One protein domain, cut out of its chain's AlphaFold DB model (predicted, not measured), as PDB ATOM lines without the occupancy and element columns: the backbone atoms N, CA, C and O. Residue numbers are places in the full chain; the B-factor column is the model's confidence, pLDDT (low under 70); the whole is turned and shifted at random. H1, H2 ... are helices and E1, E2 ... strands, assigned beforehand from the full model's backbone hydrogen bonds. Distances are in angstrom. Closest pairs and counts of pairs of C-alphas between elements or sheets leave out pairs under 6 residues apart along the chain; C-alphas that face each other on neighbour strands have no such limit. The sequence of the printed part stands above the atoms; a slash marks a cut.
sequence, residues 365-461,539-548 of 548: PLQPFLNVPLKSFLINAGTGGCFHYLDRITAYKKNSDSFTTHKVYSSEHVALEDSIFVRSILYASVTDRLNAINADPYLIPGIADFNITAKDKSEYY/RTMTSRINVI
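Overview. This is residues 365 to 461 and 539 to 548 of the 548 residues of an uncharacterized protein of Cytophagaceae bacterium (UniProt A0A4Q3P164). A twisted sheet of five strands, curled like part of a barrel, makes the body, and its long strands E1, E2 and E3 fold back on each other as hairpins. The helix H2 crosses one end of this sheet with the short H1 packed on it, while H3 grazes the sheet and H4 stays off it. The 107 printed residues have four named helices and five named strands, in the order H1 E1 E2 E3 E4 H2 H3 H4 E5. The sheet's order is E4 E3 E2 E1 E5, all antiparallel, and the class is mixed, helices and strands. The whole is compact, with a radius of gyration of the C-alphas of 14.6 A and spans of 39 by 31 by 25 A.

Arrangement. H1, residues 367 to 370, touches H2, residues 427 to 439; their closest C-alphas, of Gln 367 and Asn 438, are 6.8 A apart. E1, residues 376 to 385, and E2, residues 388 to 399, form an antiparallel hairpin at 173 degrees, with N 379 and O 394 at 2.8 A. E2 forms another hairpin with E3, residues 402 to 410, where N 395 and O 407 are 2.8 A apart. E3 and E4, residues 424 to 426, are a hairpin too, with N 403 and O 425 at 2.7 A; E1 to E4 make a meander, each strand the antiparallel neighbour of the one before. H2 is on the sheet at a height of 12.0 A. H3, residues 447 to 450, only grazes the sheet and only just touches H2, with 3 pairs of C-alphas within 8 A, the closest those of Ser 429 and Phe 450 at 6.9 A. H4, residues 454 to 461, is not on the sheet and is apart from H2 and H3. E5, residues 542 to 547, is an edge strand beside E1, with N 380 and O 544 at 2.7 A. H2 and H4 have every O i to N i+4 pair within hydrogen-bond range; H1 and H3 are too short for such a pair.

Along the chain. H1 begins at C-alpha 367, (26.073, 17.823, 56.161). E1 is 28.5 A long, E2 35.3 A and E3 23.6 A, while E4 is three residues. H2 is 18.3 A long from C-alpha 427 at (34.544, 14.075, 42.108), H4 10.7 A and E5 16.8 A, ending at C-alpha 547, (22.574, 15.616, 42.786).

Size, cuts and confidence. The C-alphas of Phe 387 and Ser 400 are the two farthest apart, at 42.0 A. Residues 462 to 538 are not printed, and C-alphas 461 and 539 are 17.7 A apart across the cut. The link E3 to E4 is long, 13 residues. Mean pLDDT of the printed part is 71.4; 41 residues are under 70, among them 409 to 420 and 539 to 548.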
ATOM      1  N   PRO A 365      23.498  22.767  56.174       81.06
ATOM      2  CA  PRO A 365      22.286  22.084  55.710       81.06
ATOM      3  C   PRO A 365      22.535  20.752  54.981       81.06
ATOM      4  O   PRO A 365      21.764  19.802  55.113       81.06
ATOM      5  N   LEU A 366      23.608  20.657  54.204       83.75
ATOM      6  CA  LEU A 366      23.938  19.481  53.402       83.75
ATOM      7  C   LEU A 366      24.786  18.457  54.163       83.75
ATOM      8  O   LEU A 366      25.089  17.409  53.600       83.75
ATOM      9  N   GLN A 367      25.158  18.703  55.425       88.00
ATOM     10  CA  GLN A 367      26.073  17.823  56.161       88.00
ATOM     11  C   GLN A 367      25.631  16.349  56.188       88.00
ATOM     12  O   GLN A 367      26.464  15.490  55.900       88.00
ATOM     13  N   PRO A 368      24.354  16.006  56.463       85.06
ATOM     14  CA  PRO A 368      23.931  14.605  56.459       85.06
ATOM     15  C   PRO A 368      24.061  13.948  55.080       85.06
ATOM     16  O   PRO A 368      24.396  12.769  54.992       85.06
ATOM     17  N   PHE A 369      23.823  14.711  54.011       84.38
ATOM     18  CA  PHE A 369      23.971  14.257  52.630       84.38
ATOM     19  C   PHE A 369      25.446  14.101  52.237       84.38
ATOM     20  O   PHE A 369      25.820  13.124  51.602       84.38
ATOM     21  N   LEU A 370      26.310  15.017  52.673       85.50
ATOM     22  CA  LEU A 370      27.748  14.989  52.392       85.50
ATOM     23  C   LEU A 370      28.504  13.901  53.164       85.50
ATOM     24  O   LEU A 370      29.607  13.526  52.772       85.50
ATOM     25  N   ASN A 371      27.900  13.353  54.220       87.62
ATOM     26  CA  ASN A 371      28.443  12.209  54.952       87.62
ATOM     27  C   ASN A 371      28.336  10.886  54.171       87.62
ATOM     28  O   ASN A 371      28.920   9.887  54.595       87.62
ATOM     29  N   VAL A 372      27.599  10.849  53.054       88.81
ATOM     30  CA  VAL A 372      27.505   9.672  52.184       88.81
ATOM     31  C   VAL A 372      28.167   9.931  50.823       88.81
ATOM     32  O   VAL A 372      28.079  11.037  50.293       88.81
ATOM     33  N   PRO A 373      28.840   8.931  50.214       86.88
ATOM     34  CA  PRO A 373      29.460   9.114  48.906       86.88
ATOM     35  C   PRO A 373      28.429   9.391  47.809       86.88
ATOM     36  O   PRO A 373      27.477   8.627  47.633       86.88
ATOM     37  N   LEU A 374      28.682  10.430  47.012       88.19
ATOM     38  CA  LEU A 374      27.851  10.781  45.862       88.19
ATOM     39  C   LEU A 374      27.901   9.677  44.798       88.19
ATOM     40  O   LEU A 374      28.983   9.178  44.463       88.19
ATOM     41  N   LYS A 375      26.747   9.314  44.234       89.31
ATOM     42  CA  LYS A 375      26.646   8.265  43.203       89.31
ATOM     43  C   LYS A 375      26.479   8.849  41.809       89.31
ATOM     44  O   LYS A 375      27.011   8.295  40.841       89.31
ATOM     45  N   SER A 376      25.757   9.957  41.701       86.19
ATOM     46  CA  SER A 376      25.438  10.588  40.425       86.19
ATOM     47  C   SER A 376      24.998  12.037  40.601       86.19
ATOM     48  O   SER A 376      24.639  12.473  41.689       86.19
ATOM     49  N   PHE A 377      24.976  12.786  39.511       81.81
ATOM     50  CA  PHE A 377      24.266  14.058  39.447       81.81
ATOM     51  C   PHE A 377      23.834  14.333  38.015       81.81
ATOM     52  O   PHE A 377      24.281  13.664  37.087       81.81
ATOM     53  N   LEU A 378      22.966  15.311  37.817       81.19
ATOM     54  CA  LEU A 378      22.544  15.762  36.507       81.19
ATOM     55  C   LEU A 378      22.620  17.282  36.409       81.19
ATOM     56  O   LEU A 378      22.347  17.992  37.375       81.19
ATOM     57  N   ILE A 379      22.985  17.761  35.226       78.25
ATOM     58  CA  ILE A 379      22.903  19.164  34.831       78.25
ATOM     59  C   ILE A 379      21.774  19.264  33.813       78.25
ATOM     60  O   ILE A 379      21.832  18.657  32.750       78.25
ATOM     61  N   ASN A 380      20.744  20.012  34.152       73.12
ATOM     62  CA  ASN A 380      19.619  20.363  33.307       73.12
ATOM     63  C   ASN A 380      19.860  21.775  32.750       73.12
ATOM     64  O   ASN A 380      20.270  22.667  33.487       73.12
ATOM     65  N   ALA A 381      19.632  21.981  31.458       70.94
ATOM     66  CA  ALA A 381      19.605  23.295  30.833       70.94
ATOM     67  C   ALA A 381      18.400  23.402  29.896       70.94
ATOM     68  O   ALA A 381      18.248  22.590  28.984       70.94
ATOM     69  N   GLY A 382      17.566  24.421  30.086       66.94
ATOM     70  CA  GLY A 382      16.289  24.526  29.394       66.94
ATOM     71  C   GLY A 382      15.643  25.908  29.420       66.94
ATOM     72  O   GLY A 382      16.084  26.807  30.140       66.94
ATOM     73  N   THR A 383      14.585  26.065  28.628       59.16
ATOM     74  CA  THR A 383      13.686  27.227  28.613       59.16
ATOM     75  C   THR A 383      12.248  26.746  28.794       59.16
ATOM     76  O   THR A 383      11.823  25.766  28.179       59.16
ATOM     77  N   GLY A 384      11.481  27.431  29.637       50.44
ATOM     78  CA  GLY A 384      10.086  27.093  29.900       50.44
ATOM     79  C   GLY A 384       9.201  28.328  29.826       50.44
ATOM     80  O   GLY A 384       9.543  29.373  30.370       50.44
ATOM     81  N   GLY A 385       8.054  28.199  29.168       52.66
ATOM     82  CA  GLY A 385       6.991  29.198  29.134       52.66
ATOM     83  C   GLY A 385       5.632  28.546  28.882       52.66
ATOM     84  O   GLY A 385       5.545  27.345  28.645       52.66
ATOM     85  N   CYS A 386       4.562  29.344  28.878       50.31
ATOM     86  CA  CYS A 386       3.183  28.842  28.765       50.31
ATOM     87  C   CYS A 386       2.912  27.979  27.514       50.31
ATOM     88  O   CYS A 386       1.960  27.205  27.497       50.31
ATOM     89  N   PHE A 387       3.747  28.102  26.475       46.00
ATOM     90  CA  PHE A 387       3.578  27.418  25.189       46.00
ATOM     91  C   PHE A 387       4.832  26.677  24.703       46.00
ATOM     92  O   PHE A 387       4.844  26.184  23.578       46.00
ATOM     93  N   HIS A 388       5.899  26.611  25.506       53.38
ATOM     94  CA  HIS A 388       7.100  25.858  25.146       53.38
ATOM     95  C   HIS A 388       7.803  25.308  26.388       53.38
ATOM     96  O   HIS A 388       7.915  25.989  27.404       53.38
ATOM     97  N   TYR A 389       8.302  24.080  26.286       57.53
ATOM     98  CA  TYR A 389       9.131  23.463  27.314       57.53
ATOM     99  C   TYR A 389      10.297  22.746  26.639       57.53
ATOM    100  O   TYR A 389      10.138  21.683  26.033       57.53
ATOM    101  N   LEU A 390      11.468  23.363  26.722       63.16
ATOM    102  CA  LEU A 390      12.724  22.830  26.226       63.16
ATOM    103  C   LEU A 390      13.604  22.516  27.420       63.16
ATOM    104  O   LEU A 390      13.917  23.405  28.198       63.16
ATOM    105  N   ASP A 391      14.006  21.266  27.566       69.62
ATOM    106  CA  ASP A 391      14.868  20.819  28.652       69.62
ATOM    107  C   ASP A 391      15.879  19.824  28.095       69.62
ATOM    108  O   ASP A 391      15.501  18.848  27.443       69.62
ATOM    109  N   ARG A 392      17.165  20.082  28.323       71.19
ATOM    110  CA  ARG A 392      18.248  19.155  28.023       71.19
ATOM    111  C   ARG A 392      18.954  18.765  29.314       71.19
ATOM    112  O   ARG A 392      19.560  19.601  29.979       71.19
ATOM    113  N   ILE A 393      18.927  17.478  29.637       77.75
ATOM    114  CA  ILE A 393      19.484  16.925  30.872       77.75
ATOM    115  C   ILE A 393      20.718  16.100  30.538       77.75
ATOM    116  O   ILE A 393      20.631  15.133  29.792       77.75
ATOM    117  N   THR A 394      21.853  16.413  31.150       79.81
ATOM    118  CA  THR A 394      23.062  15.584  31.136       79.81
ATOM    119  C   THR A 394      23.214  14.912  32.488       79.81
ATOM    120  O   THR A 394      23.496  15.577  33.480       79.81
ATOM    121  N   ALA A 395      23.021  13.600  32.540       83.88
ATOM    122  CA  ALA A 395      23.224  12.786  33.728       83.88
ATOM    123  C   ALA A 395      24.651  12.230  33.765       83.88
ATOM    124  O   ALA A 395      25.139  11.668  32.783       83.88
ATOM    125  N   TYR A 396      25.278  12.316  34.929       86.38
ATOM    126  CA  TYR A 396      26.613  11.827  35.229       86.38
ATOM    127  C   TYR A 396      26.558  10.734  36.294       86.38
ATOM    128  O   TYR A 396      25.810  10.834  37.269       86.38
ATOM    129  N   LYS A 397      27.387   9.701  36.141       89.50
ATOM    130  CA  LYS A 397      27.527   8.610  37.113       89.50
ATOM    131  C   LYS A 397      28.972   8.525  37.582       89.50
ATOM    132  O   LYS A 397      29.893   8.738  36.793       89.50
ATOM    133  N   LYS A 398      29.167   8.235  38.869       89.44
ATOM    134  CA  LYS A 398      30.504   8.099  39.446       89.44
ATOM    135  C   LYS A 398      31.273   6.951  38.779       89.44
ATOM    136  O   LYS A 398      30.742   5.849  38.638       89.44
ATOM    137  N   ASN A 399      32.521   7.224  38.422       87.12
ATOM    138  CA  ASN A 399      33.517   6.295  37.909       87.12
ATOM    139  C   ASN A 399      34.879   6.626  38.554       87.12
ATOM    140  O   ASN A 399      35.534   7.593  38.173       87.12
ATOM    141  N   SER A 400      35.275   5.855  39.571       87.06
ATOM    142  CA  SER A 400      36.447   6.131  40.423       87.06
ATOM    143  C   SER A 400      36.462   7.569  40.977       87.06
ATOM    144  O   SER A 400      35.589   7.911  41.781       87.06
ATOM    145  N   ASP A 401      37.416   8.401  40.543       89.88
ATOM    146  CA  ASP A 401      37.652   9.768  41.032       89.88
ATOM    147  C   ASP A 401      36.920  10.843  40.217       89.88
ATOM    148  O   ASP A 401      37.108  12.046  40.426       89.88
ATOM    149  N   SER A 402      36.068  10.434  39.279       89.94
ATOM    150  CA  SER A 402      35.300  11.350  38.453       89.94
ATOM    151  C   SER A 402      33.849  10.921  38.278       89.94
ATOM    152  O   SER A 402      33.410   9.838  38.662       89.94
ATOM    153  N   PHE A 403      33.075  11.825  37.706       88.81
ATOM    154  CA  PHE A 403      31.731  11.626  37.217       88.81
ATOM    155  C   PHE A 403      31.773  11.701  35.700       88.81
ATOM    156  O   PHE A 403      32.097  12.750  35.142       88.81
ATOM    157  N   THR A 404      31.445  10.602  35.031       87.75
ATOM    158  CA  THR A 404      31.413  10.547  33.566       87.75
ATOM    159  C   THR A 404      29.977  10.660  33.080       87.75
ATOM    160  O   THR A 404      29.060  10.152  33.737       87.75
ATOM    161  N   THR A 405      29.767  11.325  31.941       85.00
ATOM    162  CA  THR A 405      28.459  11.352  31.277       85.00
ATOM    163  C   THR A 405      27.936   9.926  31.126       85.00
ATOM    164  O   THR A 405      28.600   9.062  30.561       85.00
ATOM    165  N   HIS A 406      26.745   9.686  31.658       80.12
ATOM    166  CA  HIS A 406      26.046   8.412  31.582       80.12
ATOM    167  C   HIS A 406      24.921   8.479  30.552       80.12
ATOM    168  O   HIS A 406      24.777   7.557  29.757       80.12
ATOM    169  N   LYS A 407      24.123   9.558  30.559       76.06
ATOM    170  CA  LYS A 407      23.009   9.768  29.618       76.06
ATOM    171  C   LYS A 407      22.797  11.251  29.336       76.06
ATOM    172  O   LYS A 407      22.979  12.073  30.230       76.06
ATOM    173  N   VAL A 408      22.363  11.580  28.121       72.56
ATOM    174  CA  VAL A 408      21.889  12.923  27.760       72.56
ATOM    175  C   VAL A 408      20.461  12.801  27.245       72.56
ATOM    176  O   VAL A 408      20.169  11.921  26.447       72.56
ATOM    177  N   TYR A 409      19.575  13.673  27.701       69.56
ATOM    178  CA  TYR A 409      18.165  13.708  27.336       69.56
ATOM    179  C   TYR A 409      17.821  15.083  26.773       69.56
ATOM    180  O   TYR A 409      18.392  16.077  27.211       69.56
ATOM    181  N   SER A 410      16.879  15.147  25.833       67.50
ATOM    182  CA  SER A 410      16.298  16.399  25.341       67.50
ATOM    183  C   SER A 410      14.782  16.244  25.260       67.50
ATOM    184  O   SER A 410      14.312  15.237  24.740       67.50
ATOM    185  N   SER A 411      14.006  17.220  25.729       62.06
ATOM    186  CA  SER A 411      12.539  17.186  25.625       62.06
ATOM    187  C   SER A 411      12.036  17.244  24.176       62.06
ATOM    188  O   SER A 411      10.911  16.830  23.911       62.06
ATOM    189  N   GLU A 412      12.866  17.695  23.230       58.41
ATOM    190  CA  GLU A 412      12.552  17.702  21.792       58.41
ATOM    191  C   GLU A 412      12.703  16.328  21.125       58.41
ATOM    192  O   GLU A 412      12.151  16.103  20.053       58.41
ATOM    193  N   HIS A 413      13.466  15.412  21.727       53.44
ATOM    194  CA  HIS A 413      13.804  14.119  21.135       53.44
ATOM    195  C   HIS A 413      13.590  13.032  22.189       53.44
ATOM    196  O   HIS A 413      14.402  12.867  23.102       53.44
ATOM    197  N   VAL A 414      12.475  12.300  22.085       43.28
ATOM    198  CA  VAL A 414      12.198  11.145  22.950       43.28
ATOM    199  C   VAL A 414      13.330  10.142  22.743       43.28
ATOM    200  O   VAL A 414      13.439   9.547  21.679       43.28
ATOM    201  N   ALA A 415      14.172  10.010  23.767       43.47
ATOM    202  CA  ALA A 415      15.375   9.187  23.788       43.47
ATOM    203  C   ALA A 415      16.450   9.601  22.762       43.47
ATOM    204  O   ALA A 415      16.594   9.018  21.693       43.47
ATOM    205  N   LEU A 416      17.322  10.531  23.166       47.34
ATOM    206  CA  LEU A 416      18.723  10.462  22.745       47.34
ATOM    207  C   LEU A 416      19.368   9.261  23.457       47.34
ATOM    208  O   LEU A 416      20.126   9.415  24.413       47.34
ATOM    209  N   GLU A 417      18.977   8.049  23.062       46.38
ATOM    210  CA  GLU A 417      19.749   6.860  23.403       46.38
ATOM    211  C   GLU A 417      21.112   6.992  22.707       46.38
ATOM    212  O   GLU A 417      21.205   7.155  21.493       46.38
ATOM    213  N   ASP A 418      22.145   7.014  23.551       51.59
ATOM    214  CA  ASP A 418      23.577   7.070  23.253       51.59
ATOM    215  C   ASP A 418      24.109   8.395  22.666       51.59
ATOM    216  O   ASP A 418      24.411   8.539  21.482       51.59
ATOM    217  N   SER A 419      24.287   9.392  23.542       51.25
ATOM    218  CA  SER A 419      24.932  10.665  23.195       51.25
ATOM    219  C   SER A 419      26.455  10.546  23.049       51.25
ATOM    220  O   SER A 419      27.150   9.996  23.899       51.25
ATOM    221  N   ILE A 420      26.955  11.181  21.986       57.72
ATOM    222  CA  ILE A 420      28.357  11.377  21.581       57.72
ATOM    223  C   ILE A 420      29.110  12.307  22.566       57.72
ATOM    224  O   ILE A 420      30.333  12.416  22.526       57.72
ATOM    225  N   PHE A 421      28.390  12.978  23.474       71.50
ATOM    226  CA  PHE A 421      28.961  13.899  24.458       71.50
ATOM    227  C   PHE A 421      29.500  13.156  25.687       71.50
ATOM    228  O   PHE A 421      28.774  12.873  26.645       71.50
ATOM    229  N   VAL A 422      30.803  12.877  25.687       75.50
ATOM    230  CA  VAL A 422      31.508  12.265  26.817       75.50
ATOM    231  C   VAL A 422      32.308  13.332  27.551       75.50
ATOM    232  O   VAL A 422      33.288  13.856  27.032       75.50
ATOM    233  N   ARG A 423      31.920  13.624  28.794       83.00
ATOM    234  CA  ARG A 423      32.655  14.526  29.682       83.00
ATOM    235  C   ARG A 423      32.901  13.853  31.020       83.00
ATOM    236  O   ARG A 423      32.053  13.115  31.518       83.00
ATOM    237  N   SER A 424      34.062  14.133  31.594       86.06
ATOM    238  CA  SER A 424      34.452  13.698  32.931       86.06
ATOM    239  C   SER A 424      34.604  14.925  33.824       86.06
ATOM    240  O   SER A 424      35.264  15.889  33.440       86.06
ATOM    241  N   ILE A 425      33.973  14.911  34.995       85.69
ATOM    242  CA  ILE A 425      34.049  15.973  36.005       85.69
ATOM    243  C   ILE A 425      34.665  15.366  37.256       85.69
ATOM    244  O   ILE A 425      34.207  14.321  37.708       85.69
ATOM    245  N   LEU A 426      35.699  15.989  37.820       88.94
ATOM    246  CA  LEU A 426      36.346  15.463  39.023       88.94
ATOM    247  C   LEU A 426      35.346  15.384  40.182       88.94
ATOM    248  O   LEU A 426      34.588  16.327  40.423       88.94
ATOM    249  N   TYR A 427      35.373  14.273  40.919       88.06
ATOM    250  CA  TYR A 427      34.544  14.075  42.108       88.06
ATOM    251  C   TYR A 427      34.772  15.208  43.116       88.06
ATOM    252  O   TYR A 427      33.804  15.787  43.606       88.06
ATOM    253  N   ALA A 428      36.044  15.578  43.319       87.94
ATOM    254  CA  ALA A 428      36.466  16.676  44.185       87.94
ATOM    255  C   ALA A 428      35.777  18.005  43.831       87.94
ATOM    256  O   ALA A 428      35.228  18.651  44.711       87.94
ATOM    257  N   SER A 429      35.694  18.371  42.546       86.12
ATOM    258  CA  SER A 429      35.062  19.631  42.125       86.12
ATOM    259  C   SER A 429      33.575  19.702  42.487       86.12
ATOM    260  O   SER A 429      33.080  20.755  42.884       86.12
ATOM    261  N   VAL A 430      32.853  18.580  42.385       84.88
ATOM    262  CA  VAL A 430      31.431  18.516  42.764       84.88
ATOM    263  C   VAL A 430      31.280  18.585  44.283       84.88
ATOM    264  O   VAL A 430      30.436  19.328  44.784       84.88
ATOM    265  N   THR A 431      32.107  17.850  45.031       87.38
ATOM    266  CA  THR A 431      32.057  17.868  46.498       87.38
ATOM    267  C   THR A 431      32.493  19.199  47.090       87.38
ATOM    268  O   THR A 431      31.848  19.661  48.023       87.38
ATOM    269  N   ASP A 432      33.514  19.856  46.541       88.38
ATOM    270  CA  ASP A 432      33.976  21.176  46.987       88.38
ATOM    271  C   ASP A 432      32.865  22.211  46.832       88.38
ATOM    272  O   ASP A 432      32.598  22.992  47.746       88.38
ATOM    273  N   ARG A 433      32.135  22.162  45.712       84.88
ATOM    274  CA  ARG A 433      31.004  23.061  45.475       84.88
ATOM    275  C   ARG A 433      29.841  22.799  46.425       84.88
ATOM    276  O   ARG A 433      29.239  23.753  46.918       84.88
ATOM    277  N   LEU A 434      29.525  21.537  46.705       86.06
ATOM    278  CA  LEU A 434      28.491  21.196  47.685       86.06
ATOM    279  C   LEU A 434      28.916  21.560  49.112       86.06
ATOM    280  O   LEU A 434      28.084  22.042  49.870       86.06
ATOM    281  N   ASN A 435      30.194  21.413  49.466       88.81
ATOM    282  CA  ASN A 435      30.748  21.881  50.738       88.81
ATOM    283  C   ASN A 435      30.683  23.411  50.856       88.81
ATOM    284  O   ASN A 435      30.343  23.923  51.918       88.81
ATOM    285  N   ALA A 436      30.936  24.146  49.771       86.88
ATOM    286  CA  ALA A 436      30.787  25.599  49.747       86.88
ATOM    287  C   ALA A 436      29.324  26.031  49.951       86.88
ATOM    288  O   ALA A 436      29.064  26.935  50.737       86.88
ATOM    289  N   ILE A 437      28.363  25.342  49.320       84.06
ATOM    290  CA  ILE A 437      26.918  25.561  49.550       84.06
ATOM    291  C   ILE A 437      26.522  25.158  50.978       84.06
ATOM    292  O   ILE A 437      25.680  25.790  51.605       84.06
ATOM    293  N   ASN A 438      27.138  24.111  51.528       87.06
ATOM    294  CA  ASN A 438      26.926  23.695  52.909       87.06
ATOM    295  C   ASN A 438      27.424  24.756  53.907       87.06
ATOM    296  O   ASN A 438      26.797  24.981  54.937       87.06
ATOM    297  N   ALA A 439      28.542  25.415  53.604       87.62
ATOM    298  CA  ALA A 439      29.093  26.486  54.428       87.62
ATOM    299  C   ALA A 439      28.314  27.806  54.277       87.62
ATOM    300  O   ALA A 439      28.097  28.500  55.270       87.62
ATOM    301  N   ASP A 440      27.866  28.135  53.063       85.81
ATOM    302  CA  ASP A 440      27.019  29.293  52.772       85.81
ATOM    303  C   ASP A 440      25.816  28.889  51.898       85.81
ATOM    304  O   ASP A 440      25.925  28.834  50.670       85.81
ATOM    305  N   PRO A 441      24.643  28.630  52.507       77.62
ATOM    306  CA  PRO A 441      23.459  28.138  51.792       77.62
ATOM    307  C   PRO A 441      22.887  29.117  50.763       77.62
ATOM    308  O   PRO A 441      22.062  28.732  49.937       77.62
ATOM    309  N   TYR A 442      23.312  30.381  50.805       78.94
ATOM    310  CA  TYR A 442      22.911  31.404  49.840       78.94
ATOM    311  C   TYR A 442      23.836  31.468  48.619       78.94
ATOM    312  O   TYR A 442      23.557  32.202  47.671       78.94
ATOM    313  N   LEU A 443      24.928  30.699  48.614       77.50
ATOM    314  CA  LEU A 443      25.874  30.646  47.510       77.50
ATOM    315  C   LEU A 443      25.249  29.913  46.312       77.50
ATOM    316  O   LEU A 443      25.106  28.690  46.309       77.50
ATOM    317  N   ILE A 444      24.946  30.648  45.244       67.62
ATOM    318  CA  ILE A 444      24.388  30.088  44.004       67.62
ATOM    319  C   ILE A 444      25.542  29.589  43.112       67.62
ATOM    320  O   ILE A 444      26.433  30.381  42.800       67.62
ATOM    321  N   PRO A 445      25.608  28.299  42.727       66.56
ATOM    322  CA  PRO A 445      26.651  27.812  41.827       66.56
ATOM    323  C   PRO A 445      26.396  28.247  40.383       66.56
ATOM    324  O   PRO A 445      25.277  28.159  39.883       66.56
ATOM    325  N   GLY A 446      27.446  28.688  39.697       65.94
ATOM    326  CA  GLY A 446      27.416  29.034  38.278       65.94
ATOM    327  C   GLY A 446      27.960  27.915  37.389       65.94
ATOM    328  O   GLY A 446      28.692  27.038  37.834       65.94
ATOM    329  N   ILE A 447      27.670  27.975  36.085       61.72
ATOM    330  CA  ILE A 447      28.196  27.008  35.099       61.72
ATOM    331  C   ILE A 447      29.739  26.983  35.048       61.72
ATOM    332  O   ILE A 447      30.341  25.958  34.729       61.72
ATOM    333  N   ALA A 448      30.376  28.111  35.384       66.62
ATOM    334  CA  ALA A 448      31.828  28.244  35.457       66.62
ATOM    335  C   ALA A 448      32.441  27.400  36.587       66.62
ATOM    336  O   ALA A 448      33.549  26.896  36.422       66.62
ATOM    337  N   ASP A 449      31.697  27.153  37.670       69.62
ATOM    338  CA  ASP A 449      32.171  26.385  38.831       69.62
ATOM    339  C   ASP A 449      32.408  24.902  38.505       69.62
ATOM    340  O   ASP A 449      33.067  24.185  39.253       69.62
ATOM    341  N   PHE A 450      31.892  24.430  37.366       70.56
ATOM    342  CA  PHE A 450      32.038  23.053  36.887       70.56
ATOM    343  C   PHE A 450      33.082  22.923  35.771       70.56
ATOM    344  O   PHE A 450      33.102  21.915  35.049       70.56
ATOM    345  N   ASN A 451      33.931  23.946  35.598       73.38
ATOM    346  CA  ASN A 451      34.990  24.025  34.588       73.38
ATOM    347  C   ASN A 451      34.492  23.759  33.157       73.38
ATOM    348  O   ASN A 451      35.191  23.146  32.352       73.38
ATOM    349  N   ILE A 452      33.251  24.152  32.848       71.19
ATOM    350  CA  ILE A 452      32.640  23.933  31.530       71.19
ATOM    351  C   ILE A 452      33.299  24.870  30.515       71.19
ATOM    352  O   ILE A 452      33.129  26.090  30.568       71.19
ATOM    353  N   THR A 453      34.052  24.294  29.581       75.25
ATOM    354  CA  THR A 453      34.823  25.038  28.580       75.25
ATOM    355  C   THR A 453      33.957  25.474  27.393       75.25
ATOM    356  O   THR A 453      32.852  24.976  27.171       75.25
ATOM    357  N   ALA A 454      34.459  26.406  26.576       73.88
ATOM    358  CA  ALA A 454      33.808  26.766  25.312       73.88
ATOM    359  C   ALA A 454      33.727  25.573  24.338       73.88
ATOM    360  O   ALA A 454      32.744  25.436  23.612       73.88
ATOM    361  N   LYS A 455      34.728  24.684  24.377       75.88
ATOM    362  CA  LYS A 455      34.738  23.425  23.628       75.88
ATOM    363  C   LYS A 455      33.616  22.496  24.097       75.88
ATOM    364  O   LYS A 455      32.847  22.044  23.258       75.88
ATOM    365  N   ASP A 456      33.454  22.322  25.410       71.62
ATOM    366  CA  ASP A 456      32.370  21.509  25.985       71.62
ATOM    367  C   ASP A 456      30.994  22.024  25.540       71.62
ATOM    368  O   ASP A 456      30.122  21.244  25.171       71.62
ATOM    369  N   LYS A 457      30.803  23.353  25.528       70.56
ATOM    370  CA  LYS A 457      29.570  23.975  25.020       70.56
ATOM    371  C   LYS A 457      29.362  23.668  23.534       70.56
ATOM    372  O   LYS A 457      28.262  23.289  23.149       70.56
ATOM    373  N   SER A 458      30.400  23.812  22.710       68.69
ATOM    374  CA  SER A 458      30.334  23.528  21.270       68.69
ATOM    375  C   SER A 458      29.982  22.064  20.984       68.69
ATOM    376  O   SER A 458      29.087  21.783  20.190       68.69
ATOM    377  N   GLU A 459      30.621  21.123  21.678       70.31
ATOM    378  CA  GLU A 459      30.357  19.684  21.545       70.31
ATOM    379  C   GLU A 459      28.951  19.315  22.036       70.31
ATOM    380  O   GLU A 459      28.263  18.516  21.406       70.31
ATOM    381  N   TYR A 460      28.475  19.959  23.103       67.25
ATOM    382  CA  TYR A 460      27.121  19.775  23.628       67.25
ATOM    383  C   TYR A 460      26.011  20.283  22.685       67.25
ATOM    384  O   TYR A 460      24.917  19.708  22.621       67.25
ATOM    385  N   TYR A 461      26.267  21.371  21.952       64.50
ATOM    386  CA  TYR A 461      25.332  21.948  20.974       64.50
ATOM    387  C   TYR A 461      25.548  21.446  19.543       64.50
ATOM    388  O   TYR A 461      24.793  21.829  18.650       64.50
ATOM    389  N   ARG A 539      12.302  34.781  26.384       28.50
ATOM    390  CA  ARG A 539      13.155  33.585  26.428       28.50
ATOM    391  C   ARG A 539      14.073  33.662  27.643       28.50
ATOM    392  O   ARG A 539      15.154  34.237  27.564       28.50
ATOM    393  N   THR A 540      13.667  33.072  28.758       30.91
ATOM    394  CA  THR A 540      14.554  32.871  29.908       30.91
ATOM    395  C   THR A 540      15.295  31.544  29.744       30.91
ATOM    396  O   THR A 540      14.676  30.483  29.678       30.91
ATOM    397  N   MET A 541      16.626  31.600  29.638       29.73
ATOM    398  CA  MET A 541      17.505  30.423  29.655       29.73
ATOM    399  C   MET A 541      17.856  30.062  31.096       29.73
ATOM    400  O   MET A 541      18.177  30.934  31.901       29.73
ATOM    401  N   THR A 542      17.766  28.778  31.429       41.38
ATOM    402  CA  THR A 542      17.776  28.298  32.815       41.38
ATOM    403  C   THR A 542      18.654  27.061  32.889       41.38
ATOM    404  O   THR A 542      18.608  26.228  31.987       41.38
ATOM    405  N   SER A 543      19.491  26.942  33.915       37.19
ATOM    406  CA  SER A 543      20.344  25.765  34.106       37.19
ATOM    407  C   SER A 543      20.231  25.281  35.542       37.19
ATOM    408  O   SER A 543      20.594  26.035  36.434       37.19
ATOM    409  N   ARG A 544      19.733  24.061  35.764       49.41
ATOM    410  CA  ARG A 544      19.519  23.420  37.073       49.41
ATOM    411  C   ARG A 544      20.512  22.288  37.304       49.41
ATOM    412  O   ARG A 544      20.882  21.599  36.364       49.41
ATOM    413  N   ILE A 545      20.923  22.046  38.546       44.53
ATOM    414  CA  ILE A 545      21.793  20.911  38.892       44.53
ATOM    415  C   ILE A 545      21.120  20.114  40.000       44.53
ATOM    416  O   ILE A 545      20.909  20.644  41.083       44.53
ATOM    417  N   ASN A 546      20.811  18.843  39.737       48.72
ATOM    418  CA  ASN A 546      20.253  17.931  40.739       48.72
ATOM    419  C   ASN A 546      21.278  16.836  41.051       48.72
ATOM    420  O   ASN A 546      21.792  16.194  40.138       48.72
ATOM    421  N   VAL A 547      21.579  16.605  42.328       38.59
ATOM    422  CA  VAL A 547      22.574  15.616  42.786       38.59
ATOM    423  C   VAL A 547      21.849  14.461  43.484       38.59
ATOM    424  O   VAL A 547      20.898  14.715  44.222       38.59
ATOM    425  N   ILE A 548      22.263  13.212  43.222       34.50
ATOM    426  CA  ILE A 548      21.635  11.977  43.737       34.50
ATOM    427  C   ILE A 548      22.659  11.080  44.433       34.50
ATOM    428  O   ILE A 548      23.666  10.678  43.788       34.50
TER     429      ILE A 548